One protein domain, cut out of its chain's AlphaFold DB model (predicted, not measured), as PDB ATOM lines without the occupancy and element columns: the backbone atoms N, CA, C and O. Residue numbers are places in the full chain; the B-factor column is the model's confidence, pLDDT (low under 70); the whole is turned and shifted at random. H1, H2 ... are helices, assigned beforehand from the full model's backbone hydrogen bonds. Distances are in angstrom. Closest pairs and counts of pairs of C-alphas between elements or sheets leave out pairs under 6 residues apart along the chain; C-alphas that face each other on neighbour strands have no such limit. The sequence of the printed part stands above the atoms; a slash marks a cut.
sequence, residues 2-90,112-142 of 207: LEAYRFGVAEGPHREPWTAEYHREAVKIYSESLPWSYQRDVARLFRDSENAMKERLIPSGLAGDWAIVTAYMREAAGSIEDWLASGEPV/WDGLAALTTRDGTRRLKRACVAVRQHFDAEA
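This is residues 2 to 90 and 112 to 142 of the 207 residues of the protein "HTH luxR-type domain-containing protein" of Acidimicrobiaceae bacterium (UniProt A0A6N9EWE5). Long helix H4 and H3 form a hairpin; H2 packs on one half of H4, H6 crosses the other, and short H5 and H1 close a loose ring. The printed part has 120 residues with six named helices, H1 to H6, and no named strand. It is all helix and compact, radius of gyration of the C-alphas 15.0 A, spanning 42 by 34 by 21 A.

H1, residues 2 to 6, begins at C-alpha 2 (-35.373, -30.278, 44.886). H2 is 20 to 33, H3 36 to 54, H4 60 to 85 (37.0 A), H5 112 to 118, H6 121 to 141, ending at (-61.259, -38.050, 34.811).

Hub H4 touches H3, closest C-alphas Ala 77 and Ala 43, 4.2 A. Residues 62 to 69 alone touch H6, closest C-alphas Asp 65 and Ala 130, 4.4 A. Every O i to N i+4 pair is within hydrogen-bond range in H3, H5 and H6, but 8 of 10 in H2, 20 of 22 in H4 and 0 of 1 in H1, whose O i to N i+3 count is 2 of 2.

Residues 91 to 111 are not printed, a gap of 19.9 A between C-alphas 90 and 112. The link H1 to H2 is long. pLDDT is under 70 at residues 87 to 90 and 142.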
ATOM      1  N   LEU A   2     -35.249 -30.419  43.410       88.25
ATOM      2  CA  LEU A   2     -35.373 -30.278  44.886       88.25
ATOM      3  C   LEU A   2     -34.290 -31.008  45.693       88.25
ATOM      4  O   LEU A   2     -33.842 -30.497  46.716       88.25
ATOM      5  N   GLU A   3     -33.876 -32.182  45.222       87.00
ATOM      6  CA  GLU A   3     -32.824 -32.969  45.867       87.00
ATOM      7  C   GLU A   3     -31.448 -32.283  45.784       87.00
ATOM      8  O   GLU A   3     -30.669 -32.366  46.724       87.00
ATOM      9  N   ALA A   4     -31.173 -31.511  44.727       86.94
ATOM     10  CA  ALA A   4     -29.904 -30.798  44.567       86.94
ATOM     11  C   ALA A   4     -29.679 -29.761  45.685       86.94
ATOM     12  O   ALA A   4     -28.573 -29.634  46.203       86.94
ATOM     13  N   TYR A   5     -30.743 -29.100  46.157       88.94
ATOM     14  CA  TYR A   5     -30.651 -28.197  47.309       88.94
ATOM     15  C   TYR A   5     -30.327 -28.918  48.620       88.94
ATOM     16  O   TYR A   5     -29.778 -28.301  49.530       88.94
ATOM     17  N   ARG A   6     -30.670 -30.208  48.752       89.50
ATOM     18  CA  ARG A   6     -30.271 -31.012  49.922       89.50
ATOM     19  C   ARG A   6     -28.779 -31.328  49.896       89.50
ATOM     20  O   ARG A   6     -28.185 -31.470  50.956       89.50
ATOM     21  N   PHE A   7     -28.188 -31.372  48.704       91.31
ATOM     22  CA  PHE A   7     -26.753 -31.541  48.482       91.31
ATOM     23  C   PHE A   7     -25.970 -30.216  48.434       91.31
ATOM     24  O   PHE A   7     -24.787 -30.225  48.118       91.31
ATOM     25  N   GLY A   8     -26.595 -29.085  48.782       93.12
ATOM     26  CA  GLY A   8     -25.900 -27.806  48.961       93.12
ATOM     27  C   GLY A   8     -25.793 -26.922  47.717       93.12
ATOM     28  O   GLY A   8     -25.089 -25.917  47.766       93.12
ATOM     29  N   VAL A   9     -26.499 -27.240  46.625       93.88
ATOM     30  CA  VAL A   9     -26.608 -26.318  45.481       93.88
ATOM     31  C   VAL A   9     -27.284 -25.019  45.934       93.88
ATOM     32  O   VAL A   9     -28.308 -25.059  46.621       93.88
ATOM     33  N   ALA A  10     -26.698 -23.875  45.576       95.50
ATOM     34  CA  ALA A  10     -27.245 -22.558  45.892       95.50
ATOM     35  C   ALA A  10     -28.511 -22.265  45.072       95.50
ATOM     36  O   ALA A  10     -28.664 -22.755  43.957       95.50
ATOM     37  N   GLU A  11     -29.420 -21.464  45.629       96.50
ATOM     38  CA  GLU A  11     -30.624 -21.033  44.915       96.50
ATOM     39  C   GLU A  11     -30.296 -19.937  43.897       96.50
ATOM     40  O   GLU A  11     -29.518 -19.022  44.177       96.50
ATOM     41  N   GLY A  12     -30.911 -20.040  42.725       96.62
ATOM     42  CA  GLY A  12     -30.815 -19.071  41.648       96.62
ATOM     43  C   GLY A  12     -31.821 -17.924  41.745       96.62
ATOM     44  O   GLY A  12     -32.643 -17.861  42.663       96.62
ATOM     45  N   PRO A  13     -31.786 -17.004  40.770       96.88
ATOM     46  CA  PRO A  13     -32.631 -15.813  40.772       96.88
ATOM     47  C   PRO A  13     -34.091 -16.098  40.382       96.88
ATOM     48  O   PRO A  13     -34.990 -15.351  40.780       96.88
ATOM     49  N   HIS A  14     -34.361 -17.172  39.627       97.75
ATOM     50  CA  HIS A  14     -35.681 -17.414  39.044       97.75
ATOM     51  C   HIS A  14     -36.652 -18.019  40.059       97.75
ATOM     52  O   HIS A  14     -36.671 -19.227  40.303       97.75
ATOM     53  N   ARG A  15     -37.519 -17.184  40.637       97.69
ATOM     54  CA  ARG A  15     -38.592 -17.635  41.547       97.69
ATOM     55  C   ARG A  15     -39.702 -18.410  40.840       97.69
ATOM     56  O   ARG A  15     -40.411 -19.179  41.482       97.69
ATOM     57  N   GLU A  16     -39.838 -18.211  39.536       98.19
ATOM     58  CA  GLU A  16     -40.903 -18.767  38.711       98.19
ATOM     59  C   GLU A  16     -40.279 -19.578  37.566       98.19
ATOM     60  O   GLU A  16     -40.048 -19.040  36.486       98.19
ATOM     61  N   PRO A  17     -39.972 -20.873  37.768       97.81
ATOM     62  CA  PRO A  17     -39.303 -21.709  36.764       97.81
ATOM     63  C   PRO A  17     -40.186 -22.087  35.560       97.81
ATOM     64  O   PRO A  17     -39.905 -23.070  34.887       97.81
ATOM     65  N   TRP A  18     -41.278 -21.359  35.322       98.31
ATOM     66  CA  TRP A  18     -42.204 -21.514  34.195       98.31
ATOM     67  C   TRP A  18     -42.244 -20.264  33.302       98.31
ATOM     68  O   TRP A  18     -43.155 -20.117  32.491       98.31
ATOM     69  N   THR A  19     -41.296 -19.337  33.472       98.44
ATOM     70  CA  THR A  19     -41.178 -18.117  32.661       98.44
ATOM     71  C   THR A  19     -40.191 -18.299  31.511       98.44
ATOM     72  O   THR A  19     -39.257 -19.102  31.578       98.44
ATOM     73  N   ALA A  20     -40.351 -17.489  30.463       97.94
ATOM     74  CA  ALA A  20     -39.446 -17.474  29.317       97.94
ATOM     75  C   ALA A  20     -37.985 -17.186  29.711       97.94
ATOM     76  O   ALA A  20     -37.059 -17.740  29.125       97.94
ATOM     77  N   GLU A  21     -37.763 -16.322  30.709       98.06
ATOM     78  CA  GLU A  21     -36.422 -15.986  31.208       98.06
ATOM     79  C   GLU A  21     -35.694 -17.213  31.752       98.06
ATOM     80  O   GLU A  21     -34.582 -17.502  31.311       98.06
ATOM     81  N   TYR A  22     -36.356 -17.984  32.619       98.19
ATOM     82  CA  TYR A  22     -35.811 -19.236  33.129       98.19
ATOM     83  C   TYR A  22     -35.496 -20.218  31.990       98.19
ATOM     84  O   TYR A  22     -34.415 -20.806  31.959       98.19
ATOM     85  N   HIS A  23     -36.409 -20.386  31.027       98.00
ATOM     86  CA  HIS A  23     -36.243 -21.387  29.969       98.00
ATOM     87  C   HIS A  23     -35.151 -21.043  28.944       98.00
ATOM     88  O   HIS A  23     -34.462 -21.956  28.483       98.00
ATOM     89  N   ARG A  24     -34.900 -19.755  28.666       96.75
ATOM     90  CA  ARG A  24     -33.753 -19.312  27.848       96.75
ATOM     91  C   ARG A  24     -32.398 -19.634  28.475       96.75
ATOM     92  O   ARG A  24     -31.415 -19.813  27.758       96.75
ATOM     93  N   GLU A  25     -32.315 -19.685  29.800       97.00
ATOM     94  CA  GLU A  25     -31.102 -20.119  30.496       97.00
ATOM     95  C   GLU A  25     -31.048 -21.645  30.619       97.00
ATOM     96  O   GLU A  25     -30.022 -22.253  30.317       97.00
ATOM     97  N   ALA A  26     -32.169 -22.280  30.974       96.25
ATOM     98  CA  ALA A  26     -32.261 -23.727  31.141       96.25
ATOM     99  C   ALA A  26     -31.944 -24.499  29.849       96.25
ATOM    100  O   ALA A  26     -31.337 -25.568  29.917       96.25
ATOM    101  N   VAL A  27     -32.300 -23.963  28.674       95.50
ATOM    102  CA  VAL A  27     -32.024 -24.623  27.388       95.50
ATOM    103  C   VAL A  27     -30.532 -24.805  27.114       95.50
ATOM    104  O   VAL A  27     -30.145 -25.804  26.514       95.50
ATOM    105  N   LYS A  28     -29.674 -23.921  27.637       93.56
ATOM    106  CA  LYS A  28     -28.213 -24.063  27.533       93.56
ATOM    107  C   LYS A  28     -27.719 -25.287  28.311       93.56
ATOM    108  O   LYS A  28     -26.889 -26.045  27.833       93.56
ATOM    109  N   ILE A  29     -28.310 -25.543  29.477       92.56
ATOM    110  CA  ILE A  29     -27.992 -26.719  30.299       92.56
ATOM    111  C   ILE A  29     -28.498 -28.000  29.623       92.56
ATOM    112  O   ILE A  29     -27.817 -29.032  29.622       92.56
ATOM    113  N   TYR A  30     -29.690 -27.946  29.015       89.75
ATOM    114  CA  TYR A  30     -30.206 -29.053  28.212       89.75
ATOM    115  C   TYR A  30     -29.297 -29.351  27.022       89.75
ATOM    116  O   TYR A  30     -29.020 -30.521  26.774       89.75
ATOM    117  N   SER A  31     -28.792 -28.336  26.320       89.31
ATOM    118  CA  SER A  31     -27.967 -28.531  25.126       89.31
ATOM    119  C   SER A  31     -26.583 -29.115  25.410       89.31
ATOM    120  O   SER A  31     -26.063 -29.866  24.587       89.31
ATOM    121  N   GLU A  32     -26.031 -28.874  26.598       88.00
ATOM    122  CA  GLU A  32     -24.791 -29.505  27.071       88.00
ATOM    123  C   GLU A  32     -24.965 -30.990  27.440       88.00
ATOM    124  O   GLU A  32     -24.008 -31.777  27.402       88.00
ATOM    125  N   SER A  33     -26.191 -31.380  27.808       85.12
ATOM    126  CA  SER A  33     -26.488 -32.685  28.411       85.12
ATOM    127  C   SER A  33     -27.265 -33.629  27.497       85.12
ATOM    128  O   SER A  33     -27.153 -34.840  27.645       85.12
ATOM    129  N   LEU A  34     -28.095 -33.118  26.589       86.19
ATOM    130  CA  LEU A  34     -29.104 -33.912  25.891       86.19
ATOM    131  C   LEU A  34     -28.895 -33.898  24.377       86.19
ATOM    132  O   LEU A  34     -28.681 -32.831  23.798       86.19
ATOM    133  N   PRO A  35     -29.038 -35.053  23.700       86.62
ATOM    134  CA  PRO A  35     -29.027 -35.101  22.244       86.62
ATOM    135  C   PRO A  35     -30.079 -34.174  21.626       86.62
ATOM    136  O   PRO A  35     -31.194 -34.047  22.134       86.62
ATOM    137  N   TRP A  36     -29.741 -33.577  20.482       87.44
ATOM    138  CA  TRP A  36     -30.621 -32.673  19.733       87.44
ATOM    139  C   TRP A  36     -31.983 -33.312  19.405       87.44
ATOM    140  O   TRP A  36     -33.026 -32.681  19.568       87.44
ATOM    141  N   SER A  37     -31.990 -34.592  19.010       85.12
ATOM    142  CA  SER A  37     -33.221 -35.343  18.722       85.12
ATOM    143  C   SER A  37     -34.121 -35.471  19.949       85.12
ATOM    144  O   SER A  37     -35.317 -35.224  19.848       85.12
ATOM    145  N   TYR A  38     -33.540 -35.777  21.110       87.44
ATOM    146  CA  TYR A  38     -34.279 -35.883  22.363       87.44
ATOM    147  C   TYR A  38     -34.907 -34.541  22.757       87.44
ATOM    148  O   TYR A  38     -36.077 -34.493  23.120       87.44
ATOM    149  N   GLN A  39     -34.161 -33.439  22.639       91.56
ATOM    150  CA  GLN A  39     -34.692 -32.102  22.922       91.56
ATOM    151  C   GLN A  39     -35.878 -31.756  22.011       91.56
ATOM    152  O   GLN A  39     -36.910 -31.295  22.498       91.56
ATOM    153  N   ARG A  40     -35.769 -32.040  20.708       91.94
ATOM    154  CA  ARG A  40     -36.869 -31.859  19.749       91.94
ATOM    155  C   ARG A  40     -38.106 -32.671  20.141       91.94
ATOM    156  O   ARG A  40     -39.218 -32.150  20.094       91.94
ATOM    157  N   ASP A  41     -37.921 -33.929  20.530       89.62
ATOM    158  CA  ASP A  41     -39.026 -34.811  20.904       89.62
ATOM    159  C   ASP A  41     -39.695 -34.344  22.214       89.62
ATOM    160  O   ASP A  41     -40.921 -34.361  22.317       89.62
ATOM    161  N   VAL A  42     -38.918 -33.828  23.175       93.00
ATOM    162  CA  VAL A  42     -39.440 -33.185  24.395       93.00
ATOM    163  C   VAL A  42     -40.245 -31.924  24.070       93.00
ATOM    164  O   VAL A  42     -41.346 -31.764  24.596       93.00
ATOM    165  N   ALA A  43     -39.742 -31.043  23.198       96.38
ATOM    166  CA  ALA A  43     -40.469 -29.837  22.794       96.38
ATOM    167  C   ALA A  43     -41.811 -30.191  22.143       96.38
ATOM    168  O   ALA A  43     -42.850 -29.655  22.532       96.38
ATOM    169  N   ARG A  44     -41.810 -31.172  21.232       94.81
ATOM    170  CA  ARG A  44     -43.033 -31.692  20.614       94.81
ATOM    171  C   ARG A  44     -44.009 -32.242  21.654       94.81
ATOM    172  O   ARG A  44     -45.175 -31.866  21.636       94.81
ATOM    173  N   LEU A  45     -43.540 -33.073  22.586       94.88
ATOM    174  CA  LEU A  45     -44.382 -33.627  23.650       94.88
ATOM    175  C   LEU A  45     -45.031 -32.524  24.500       94.88
ATOM    176  O   LEU A  45     -46.207 -32.625  24.852       94.88
ATOM    177  N   PHE A  46     -44.286 -31.465  24.821       97.38
ATOM    178  CA  PHE A  46     -44.819 -30.315  25.551       97.38
ATOM    179  C   PHE A  46     -45.852 -29.531  24.739       97.38
ATOM    180  O   PHE A  46     -46.865 -29.140  25.311       97.38
ATOM    181  N   ARG A  47     -45.665 -29.356  23.424       97.12
ATOM    182  CA  ARG A  47     -46.683 -28.752  22.545       97.12
ATOM    183  C   ARG A  47     -47.957 -29.583  22.490       97.12
ATOM    184  O   ARG A  47     -49.043 -29.040  22.680       97.12
ATOM    185  N   ASP A  48     -47.822 -30.885  22.272       93.31
ATOM    186  CA  ASP A  48     -48.958 -31.803  22.192       93.31
ATOM    187  C   ASP A  48     -49.736 -31.804  23.519       93.31
ATOM    188  O   ASP A  48     -50.963 -31.685  23.530       93.31
ATOM    189  N   SER A  49     -49.021 -31.822  24.648       93.50
ATOM    190  CA  SER A  49     -49.615 -31.752  25.989       93.50
ATOM    191  C   SER A  49     -50.282 -30.398  26.268       93.50
ATOM    192  O   SER A  49     -51.393 -30.359  26.795       93.50
ATOM    193  N   GLU A  50     -49.652 -29.278  25.893       95.12
ATOM    194  CA  GLU A  50     -50.235 -27.937  26.032       95.12
ATOM    195  C   GLU A  50     -51.534 -27.815  25.219       95.12
ATOM    196  O   GLU A  50     -52.528 -27.284  25.718       95.12
ATOM    197  N   ASN A  51     -51.544 -28.320  23.984       92.50
ATOM    198  CA  ASN A  51     -52.720 -28.301  23.117       92.50
ATOM    199  C   ASN A  51     -53.851 -29.161  23.691       92.50
ATOM    200  O   ASN A  51     -54.967 -28.665  23.833       92.50
ATOM    201  N   ALA A  52     -53.550 -30.383  24.138       89.88
ATOM    202  CA  ALA A  52     -54.529 -31.243  24.800       89.88
ATOM    203  C   ALA A  52     -55.121 -30.593  26.065       89.88
ATOM    204  O   ALA A  52     -56.307 -30.749  26.354       89.88
ATOM    205  N   MET A  53     -54.320 -29.830  26.816       92.81
ATOM    206  CA  MET A  53     -54.801 -29.078  27.978       92.81
ATOM    207  C   MET A  53     -55.673 -27.868  27.605       92.81
ATOM    208  O   MET A  53     -56.579 -27.535  28.368       92.81
ATOM    209  N   LYS A  54     -55.427 -27.191  26.475       89.88
ATOM    210  CA  LYS A  54     -56.225 -26.027  26.029       89.88
ATOM    211  C   LYS A  54     -57.657 -26.391  25.656       89.88
ATOM    212  O   LYS A  54     -58.549 -25.562  25.799       89.88
ATOM    213  N   GLU A  55     -57.871 -27.610  25.179       89.12
ATOM    214  CA  GLU A  55     -59.187 -28.090  24.746       89.12
ATOM    215  C   GLU A  55     -60.099 -28.486  25.918       89.12
ATOM    216  O   GLU A  55     -61.275 -28.790  25.711       89.12
ATOM    217  N   ARG A  56     -59.591 -28.474  27.160       88.25
ATOM    218  CA  ARG A  56     -60.351 -28.883  28.346       88.25
ATOM    219  C   ARG A  56     -60.965 -27.713  29.103       88.25
ATOM    220  O   ARG A  56     -60.418 -26.614  29.178       88.25
ATOM    221  N   LEU A  57     -62.101 -27.997  29.739       89.94
ATOM    222  CA  LEU A  57     -62.708 -27.105  30.720       89.94
ATOM    223  C   LEU A  57     -61.830 -27.065  31.972       89.94
ATOM    224  O   LEU A  57     -61.619 -28.083  32.620       89.94
ATOM    225  N   ILE A  58     -61.336 -25.878  32.319       91.62
ATOM    226  CA  ILE A  58     -60.451 -25.687  33.469       91.62
ATOM    227  C   ILE A  58     -61.303 -25.542  34.738       91.62
ATOM    228  O   ILE A  58     -62.085 -24.589  34.834       91.62
ATOM    229  N   PRO A  59     -61.147 -26.414  35.752       91.00
ATOM    230  CA  PRO A  59     -61.822 -26.227  37.029       91.00
ATOM    231  C   PRO A  59     -61.369 -24.923  37.691       91.00
ATOM    232  O   PRO A  59     -60.172 -24.644  37.775       91.00
ATOM    233  N   SER A  60     -62.306 -24.133  38.221       91.31
ATOM    234  CA  SER A  60     -62.001 -22.827  38.830       91.31
ATOM    235  C   SER A  60     -60.970 -22.921  39.961       91.31
ATOM    236  O   SER A  60     -60.090 -22.069  40.067       91.31
ATOM    237  N   GLY A  61     -61.015 -23.998  40.755       94.88
ATOM    238  CA  GLY A  61     -60.042 -24.277  41.815       94.88
ATOM    239  C   GLY A  61     -58.628 -24.612  41.324       94.88
ATOM    240  O   GLY A  61     -57.691 -24.547  42.113       94.88
ATOM    241  N   LEU A  62     -58.457 -24.936  40.037       96.62
ATOM    242  CA  LEU A  62     -57.172 -25.290  39.426       96.62
ATOM    243  C   LEU A  62     -56.641 -24.228  38.466       96.62
ATOM    244  O   LEU A  62     -55.545 -24.406  37.947       96.62
ATOM    245  N   ALA A  63     -57.351 -23.120  38.239       96.25
ATOM    246  CA  ALA A  63     -56.972 -22.130  37.228       96.25
ATOM    247  C   ALA A  63     -55.512 -21.648  37.363       96.25
ATOM    248  O   ALA A  63     -54.784 -21.581  36.374       96.25
ATOM    249  N   GLY A  64     -55.056 -21.382  38.592       97.50
ATOM    250  CA  GLY A  64     -53.672 -20.974  38.848       97.50
ATOM    251  C   GLY A  64     -52.642 -22.081  38.598       97.50
ATOM    252  O   GLY A  64     -51.572 -21.816  38.055       97.50
ATOM    253  N   ASP A  65     -52.953 -23.328  38.957       98.12
ATOM    254  CA  ASP A  65     -52.067 -24.473  38.707       98.12
ATOM    255  C   ASP A  65     -52.002 -24.822  37.219       98.12
ATOM    256  O   ASP A  65     -50.924 -25.088  36.686       98.12
ATOM    257  N   TRP A  66     -53.139 -24.734  36.531       97.38
ATOM    258  CA  TRP A  66     -53.247 -24.924  35.090       97.38
ATOM    259  C   TRP A  66     -52.418 -23.893  34.326       97.38
ATOM    260  O   TRP A  66     -51.684 -24.245  33.401       97.38
ATOM    261  N   ALA A  67     -52.480 -22.623  34.739       97.44
ATOM    262  CA  ALA A  67     -51.697 -21.549  34.139       97.44
ATOM    263  C   ALA A  67     -50.188 -21.794  34.283       97.44
ATOM    264  O   ALA A  67     -49.452 -21.645  33.315       97.44
ATOM    265  N   ILE A  68     -49.732 -22.241  35.455       98.38
ATOM    266  CA  ILE A  68     -48.316 -22.559  35.694       98.38
ATOM    267  C   ILE A  68     -47.849 -23.721  34.819       98.38
ATOM    268  O   ILE A  68     -46.799 -23.636  34.186       98.38
ATOM    269  N   VAL A  69     -48.617 -24.809  34.780       98.00
ATOM    270  CA  VAL A  69     -48.245 -26.020  34.037       98.00
ATOM    271  C   VAL A  69     -48.237 -25.762  32.527       98.00
ATOM    272  O   VAL A  69     -47.301 -26.170  31.840       98.00
ATOM    273  N   THR A  70     -49.229 -25.032  32.012       97.44
ATOM    274  CA  THR A  70     -49.275 -24.660  30.588       97.44
ATOM    275  C   THR A  70     -48.201 -23.642  30.215       97.44
ATOM    276  O   THR A  70     -47.591 -23.796  29.159       97.44
ATOM    277  N   ALA A  71     -47.909 -22.655  31.073       98.12
ATOM    278  CA  ALA A  71     -46.794 -21.731  30.868       98.12
ATOM    279  C   ALA A  71     -45.460 -22.484  30.819       98.12
ATOM    280  O   ALA A  71     -44.728 -22.343  29.850       98.12
ATOM    281  N   TYR A  72     -45.193 -23.372  31.782       98.38
ATOM    282  CA  TYR A  72     -43.969 -24.176  31.795       98.38
ATOM    283  C   TYR A  72     -43.769 -24.939  30.482       98.38
ATOM    284  O   TYR A  72     -42.711 -24.848  29.870       98.38
ATOM    285  N   MET A  73     -44.794 -25.667  30.020       98.31
ATOM    286  CA  MET A  73     -44.706 -26.428  28.769       98.31
ATOM    287  C   MET A  73     -44.507 -25.524  27.553       98.31
ATOM    288  O   MET A  73     -43.655 -25.815  26.716       98.31
ATOM    289  N   ARG A  74     -45.255 -24.418  27.471       98.25
ATOM    290  CA  ARG A  74     -45.155 -23.454  26.372       98.25
ATOM    291  C   ARG A  74     -43.769 -22.827  26.291       98.25
ATOM    292  O   ARG A  74     -43.170 -22.830  25.219       98.25
ATOM    293  N   GLU A  75     -43.283 -22.287  27.405       98.38
ATOM    294  CA  GLU A  75     -42.015 -21.560  27.462       98.38
ATOM    295  C   GLU A  75     -40.820 -22.508  27.302       98.38
ATOM    296  O   GLU A  75     -39.842 -22.161  26.635       98.38
ATOM    297  N   ALA A  76     -40.911 -23.734  27.837       97.81
ATOM    298  CA  ALA A  76     -39.920 -24.778  27.600       97.81
ATOM    299  C   ALA A  76     -39.855 -25.177  26.123       97.81
ATOM    300  O   ALA A  76     -38.769 -25.184  25.549       97.81
ATOM    301  N   ALA A  77     -41.002 -25.495  25.510       97.88
ATOM    302  CA  ALA A  77     -41.062 -25.886  24.106       97.88
ATOM    303  C   ALA A  77     -40.547 -24.767  23.197       97.88
ATOM    304  O   ALA A  77     -39.680 -25.027  22.370       97.88
ATOM    305  N   GLY A  78     -41.001 -23.527  23.412       97.88
ATOM    306  CA  GLY A  78     -40.548 -22.367  22.643       97.88
ATOM    307  C   GLY A  78     -39.043 -22.135  22.761       97.88
ATOM    308  O   GLY A  78     -38.363 -22.024  21.750       97.88
ATOM    309  N   SER A  79     -38.490 -22.165  23.978       97.31
ATOM    310  CA  SER A  79     -37.046 -21.955  24.171       97.31
ATOM    311  C   SER A  79     -36.199 -23.065  23.544       97.31
ATOM    312  O   SER A  79     -35.118 -22.789  23.027       97.31
ATOM    313  N   ILE A  80     -36.673 -24.317  23.579       96.06
ATOM    314  CA  ILE A  80     -36.013 -25.431  22.890       96.06
ATOM    315  C   ILE A  80     -36.101 -25.234  21.376       96.06
ATOM    316  O   ILE A  80     -35.082 -25.306  20.705       96.06
ATOM    317  N   GLU A  81     -37.282 -24.964  20.823       96.25
ATOM    318  CA  GLU A  81     -37.482 -24.745  19.384       96.25
ATOM    319  C   GLU A  81     -36.606 -23.601  18.854       96.25
ATOM    320  O   GLU A  81     -35.903 -23.790  17.859       96.25
ATOM    321  N   ASP A  82     -36.572 -22.466  19.555       96.00
ATOM    322  CA  ASP A  82     -35.731 -21.313  19.221       96.00
ATOM    323  C   ASP A  82     -34.239 -21.683  19.230       96.00
ATOM    324  O   ASP A  82     -33.494 -21.315  18.318       96.00
ATOM    325  N   TRP A  83     -33.798 -22.457  20.227       94.06
ATOM    326  CA  TRP A  83     -32.424 -22.956  20.314       94.06
ATOM    327  C   TRP A  83     -32.075 -23.926  19.178       94.06
ATOM    328  O   TRP A  83     -30.993 -23.855  18.605       94.06
ATOM    329  N   LEU A  84     -32.981 -24.838  18.818       92.06
ATOM    330  CA  LEU A  84     -32.749 -25.776  17.717       92.06
ATOM    331  C   LEU A  84     -32.745 -25.052  16.358       92.06
ATOM    332  O   LEU A  84     -32.013 -25.464  15.458       92.06
ATOM    333  N   ALA A  85     -33.542 -23.988  16.213       93.25
ATOM    334  CA  ALA A  85     -33.649 -23.181  14.999       93.25
ATOM    335  C   ALA A  85     -32.475 -22.212  14.803       93.25
ATOM    336  O   ALA A  85     -32.114 -21.934  13.659       93.25
ATOM    337  N   SER A  86     -31.852 -21.725  15.885       88.69
ATOM    338  CA  SER A  86     -30.660 -20.865  15.801       88.69
ATOM    339  C   SER A  86     -29.470 -21.573  15.149       88.69
ATOM    340  O   SER A  86     -28.543 -20.918  14.672       88.69
ATOM    341  N   GLY A  87     -29.510 -22.909  15.085       69.69
ATOM    342  CA  GLY A  87     -28.529 -23.711  14.375       69.69
ATOM    343  C   GLY A  87     -27.129 -23.612  14.967       69.69
ATOM    344  O   GLY A  87     -26.197 -24.002  14.269       69.69
ATOM    345  N   GLU A  88     -26.969 -23.110  16.204       57.59
ATOM    346  CA  GLU A  88     -25.676 -23.100  16.889       57.59
ATOM    347  C   GLU A  88     -25.185 -24.549  16.990       57.59
ATOM    348  O   GLU A  88     -25.706 -25.343  17.785       57.59
ATOM    349  N   PRO A  89     -24.192 -24.943  16.170       53.19
ATOM    350  CA  PRO A  89     -23.567 -26.230  16.341       53.19
ATOM    351  C   PRO A  89     -22.869 -26.125  17.684       53.19
ATOM    352  O   PRO A  89     -22.121 -25.169  17.896       53.19
ATOM    353  N   VAL A  90     -23.117 -27.089  18.572       56.09
ATOM    354  CA  VAL A  90     -22.356 -27.302  19.807       56.09
ATOM    355  C   VAL A  90     -20.902 -26.950  19.516       56.09
ATOM    356  O   VAL A  90     -20.212 -27.691  18.809       56.09
ATOM    357  N   TRP A 112     -29.050 -31.733  36.769       88.75
ATOM    358  CA  TRP A 112     -30.136 -31.306  37.655       88.75
ATOM    359  C   TRP A 112     -29.705 -30.277  38.697       88.75
ATOM    360  O   TRP A 112     -30.559 -29.563  39.226       88.75
ATOM    361  N   ASP A 113     -28.418 -30.259  39.022       92.25
ATOM    362  CA  ASP A 113     -27.735 -29.255  39.825       92.25
ATOM    363  C   ASP A 113     -27.681 -27.912  39.096       92.25
ATOM    364  O   ASP A 113     -28.096 -26.913  39.673       92.25
ATOM    365  N   GLY A 114     -27.305 -27.899  37.815       93.56
ATOM    366  CA  GLY A 114     -27.337 -26.694  36.986       93.56
ATOM    367  C   GLY A 114     -28.743 -26.094  36.903       93.56
ATOM    368  O   GLY A 114     -28.932 -24.907  37.152       93.56
ATOM    369  N   LEU A 115     -29.758 -26.924  36.647       94.12
ATOM    370  CA  LEU A 115     -31.155 -26.466  36.622       94.12
ATOM    371  C   LEU A 115     -31.631 -25.967  37.992       94.12
ATOM    372  O   LEU A 115     -32.372 -24.991  38.073       94.12
ATOM    373  N   ALA A 116     -31.204 -26.618  39.079       94.44
ATOM    374  CA  ALA A 116     -31.514 -26.152  40.427       94.44
ATOM    375  C   ALA A 116     -30.849 -24.799  40.723       94.44
ATOM    376  O   ALA A 116     -31.490 -23.939  41.309       94.44
ATOM    377  N   ALA A 117     -29.621 -24.573  40.258       96.44
ATOM    378  CA  ALA A 117     -28.911 -23.310  40.438       96.44
ATOM    379  C   ALA A 117     -29.541 -22.127  39.681       96.44
ATOM    380  O   ALA A 117     -29.214 -20.981  39.976       96.44
ATOM    381  N   LEU A 118     -30.449 -22.374  38.729       97.62
ATOM    382  CA  LEU A 118     -31.192 -21.314  38.041       97.62
ATOM    383  C   LEU A 118     -32.421 -20.843  38.823       97.62
ATOM    384  O   LEU A 118     -32.846 -19.704  38.661       97.62
ATOM    385  N   THR A 119     -33.008 -21.682  39.675       98.06
ATOM    386  CA  THR A 119     -34.294 -21.390  40.321       98.06
ATOM    387  C   THR A 119     -34.198 -21.391  41.841       98.06
ATOM    388  O   THR A 119     -33.156 -21.666  42.426       98.06
ATOM    389  N   THR A 120     -35.295 -21.048  42.507       97.81
ATOM    390  CA  THR A 120     -35.415 -21.153  43.956       97.81
ATOM    391  C   THR A 120     -36.047 -22.479  44.359       97.81
ATOM    392  O   THR A 120     -36.745 -23.164  43.588       97.81
ATOM    393  N   ARG A 121     -35.857 -22.853  45.624       96.56
ATOM    394  CA  ARG A 121     -36.500 -24.043  46.192       96.56
ATOM    395  C   ARG A 121     -38.016 -23.900  46.199       96.56
ATOM    396  O   ARG A 121     -38.727 -24.864  45.907       96.56
ATOM    397  N   ASP A 122     -38.506 -22.704  46.497       97.62
ATOM    398  CA  ASP A 122     -39.936 -22.418  46.543       97.62
ATOM    399  C   ASP A 122     -40.569 -22.396  45.151       97.62
ATOM    400  O   ASP A 122     -41.632 -22.994  44.979       97.62
ATOM    401  N   GLY A 123     -39.882 -21.852  44.142       97.31
ATOM    402  CA  GLY A 123     -40.312 -21.937  42.744       97.31
ATOM    403  C   GLY A 123     -40.456 -23.383  42.278       97.31
ATOM    404  O   GLY A 123     -41.506 -23.794  41.777       97.31
ATOM    405  N   THR A 124     -39.447 -24.211  42.564       96.81
ATOM    406  CA  THR A 124     -39.484 -25.647  42.242       96.81
ATOM    407  C   THR A 124     -40.635 -26.366  42.960       96.81
ATOM    408  O   THR A 124     -41.331 -27.197  42.367       96.81
ATOM    409  N   ARG A 125     -40.868 -26.068  44.248       97.44
ATOM    410  CA  ARG A 125     -41.989 -26.643  45.013       97.44
ATOM    411  C   ARG A 125     -43.336 -26.211  44.444       97.44
ATOM    412  O   ARG A 125     -44.234 -27.048  44.354       97.44
ATOM    413  N   ARG A 126     -43.483 -24.934  44.082       98.12
ATOM    414  CA  ARG A 126     -44.719 -24.375  43.526       98.12
ATOM    415  C   ARG A 126     -45.074 -25.034  42.198       98.12
ATOM    416  O   ARG A 126     -46.225 -25.446  42.049       98.12
ATOM    417  N   LEU A 127     -44.094 -25.196  41.307       98.12
ATOM    418  CA  LEU A 127     -44.258 -25.909  40.041       98.12
ATOM    419  C   LEU A 127     -44.631 -27.377  40.277       98.12
ATOM    420  O   LEU A 127     -45.635 -27.846  39.752       98.12
ATOM    421  N   LYS A 128     -43.897 -28.092  41.144       97.44
ATOM    422  CA  LYS A 128     -44.204 -29.497  41.471       97.44
ATOM    423  C   LYS A 128     -45.636 -29.666  41.988       97.44
ATOM    424  O   LYS A 128     -46.317 -30.604  41.586       97.44
ATOM    425  N   ARG A 129     -46.087 -28.784  42.887       98.00
ATOM    426  CA  ARG A 129     -47.463 -28.806  43.411       98.00
ATOM    427  C   ARG A 129     -48.490 -28.586  42.300       98.00
ATOM    428  O   ARG A 129     -49.442 -29.353  42.245       98.00
ATOM    429  N   ALA A 130     -48.254 -27.624  41.403       98.06
ATOM    430  CA  ALA A 130     -49.126 -27.382  40.253       98.06
ATOM    431  C   ALA A 130     -49.240 -28.626  39.359       98.06
ATOM    432  O   ALA A 130     -50.344 -29.068  39.056       98.06
ATOM    433  N   CYS A 131     -48.107 -29.250  39.012       96.94
ATOM    434  CA  CYS A 131     -48.092 -30.476  38.212       96.94
ATOM    435  C   CYS A 131     -48.874 -31.612  38.884       96.94
ATOM    436  O   CYS A 131     -49.619 -32.316  38.212       96.94
ATOM    437  N   VAL A 132     -48.720 -31.798  40.200       95.56
ATOM    438  CA  VAL A 132     -49.455 -32.836  40.941       95.56
ATOM    439  C   VAL A 132     -50.956 -32.560  40.942       95.56
ATOM    440  O   VAL A 132     -51.716 -33.486  40.684       95.56
ATOM    441  N   ALA A 133     -51.377 -31.319  41.195       95.62
ATOM    442  CA  ALA A 133     -52.790 -30.951  41.234       95.62
ATOM    443  C   ALA A 133     -53.470 -31.143  39.868       95.62
ATOM    444  O   ALA A 133     -54.524 -31.769  39.782       95.62
ATOM    445  N   VAL A 134     -52.825 -30.683  38.790       95.00
ATOM    446  CA  VAL A 134     -53.311 -30.885  37.418       95.00
ATOM    447  C   VAL A 134     -53.358 -32.374  37.075       95.00
ATOM    448  O   VAL A 134     -54.381 -32.853  36.595       95.00
ATOM    449  N   ARG A 135     -52.300 -33.140  37.375       92.75
ATOM    450  CA  ARG A 135     -52.274 -34.584  37.106       92.75
ATOM    451  C   ARG A 135     -53.389 -35.323  37.841       92.75
ATOM    452  O   ARG A 135     -54.077 -36.116  37.225       92.75
ATOM    453  N   GLN A 136     -53.597 -35.042  39.126       89.56
ATOM    454  CA  GLN A 136     -54.664 -35.675  39.909       89.56
ATOM    455  C   GLN A 136     -56.052 -35.433  39.313       89.56
ATOM    456  O   GLN A 136     -56.908 -36.305  39.398       89.56
ATOM    457  N   HIS A 137     -56.275 -34.270  38.701       89.50
ATOM    458  CA  HIS A 137     -57.516 -34.000  37.989       89.50
ATOM    459  C   HIS A 137     -57.651 -34.858  36.725       89.50
ATOM    460  O   HIS A 137     -58.691 -35.480  36.537       89.50
ATOM    461  N   PHE A 138     -56.590 -34.978  35.921       84.88
ATOM    462  CA  PHE A 138     -56.581 -35.903  34.782       84.88
ATOM    463  C   PHE A 138     -56.773 -37.363  35.212       84.88
ATOM    464  O   PHE A 138     -57.549 -38.074  34.586       84.88
ATOM    465  N   ASP A 139     -56.121 -37.794  36.293       82.12
ATOM    466  CA  ASP A 139     -56.240 -39.153  36.832       82.12
ATOM    467  C   ASP A 139     -57.663 -39.436  37.350       82.12
ATOM    468  O   ASP A 139     -58.131 -40.568  37.273       82.12
ATOM    469  N   ALA A 140     -58.362 -38.421  37.872       80.12
ATOM    470  CA  ALA A 140     -59.746 -38.544  38.331       80.12
ATOM    471  C   ALA A 140     -60.766 -38.589  37.177       80.12
ATOM    472  O   ALA A 140     -61.841 -39.161  37.340       80.12
ATOM    473  N   GLU A 141     -60.447 -37.976  36.034       72.38
ATOM    474  CA  GLU A 141     -61.259 -38.050  34.811       72.38
ATOM    475  C   GLU A 141     -60.935 -39.276  33.953       72.38
ATOM    476  O   GLU A 141     -61.758 -39.694  33.137       72.38
ATOM    477  N   ALA A 142     -59.736 -39.843  34.103       64.81
ATOM    478  CA  ALA A 142     -59.339 -41.038  33.386       64.81
ATOM    479  C   ALA A 142     -60.233 -42.218  33.800       64.81
ATOM    480  O   ALA A 142     -60.496 -42.411  34.993       64.81
TER     481      ALA A 142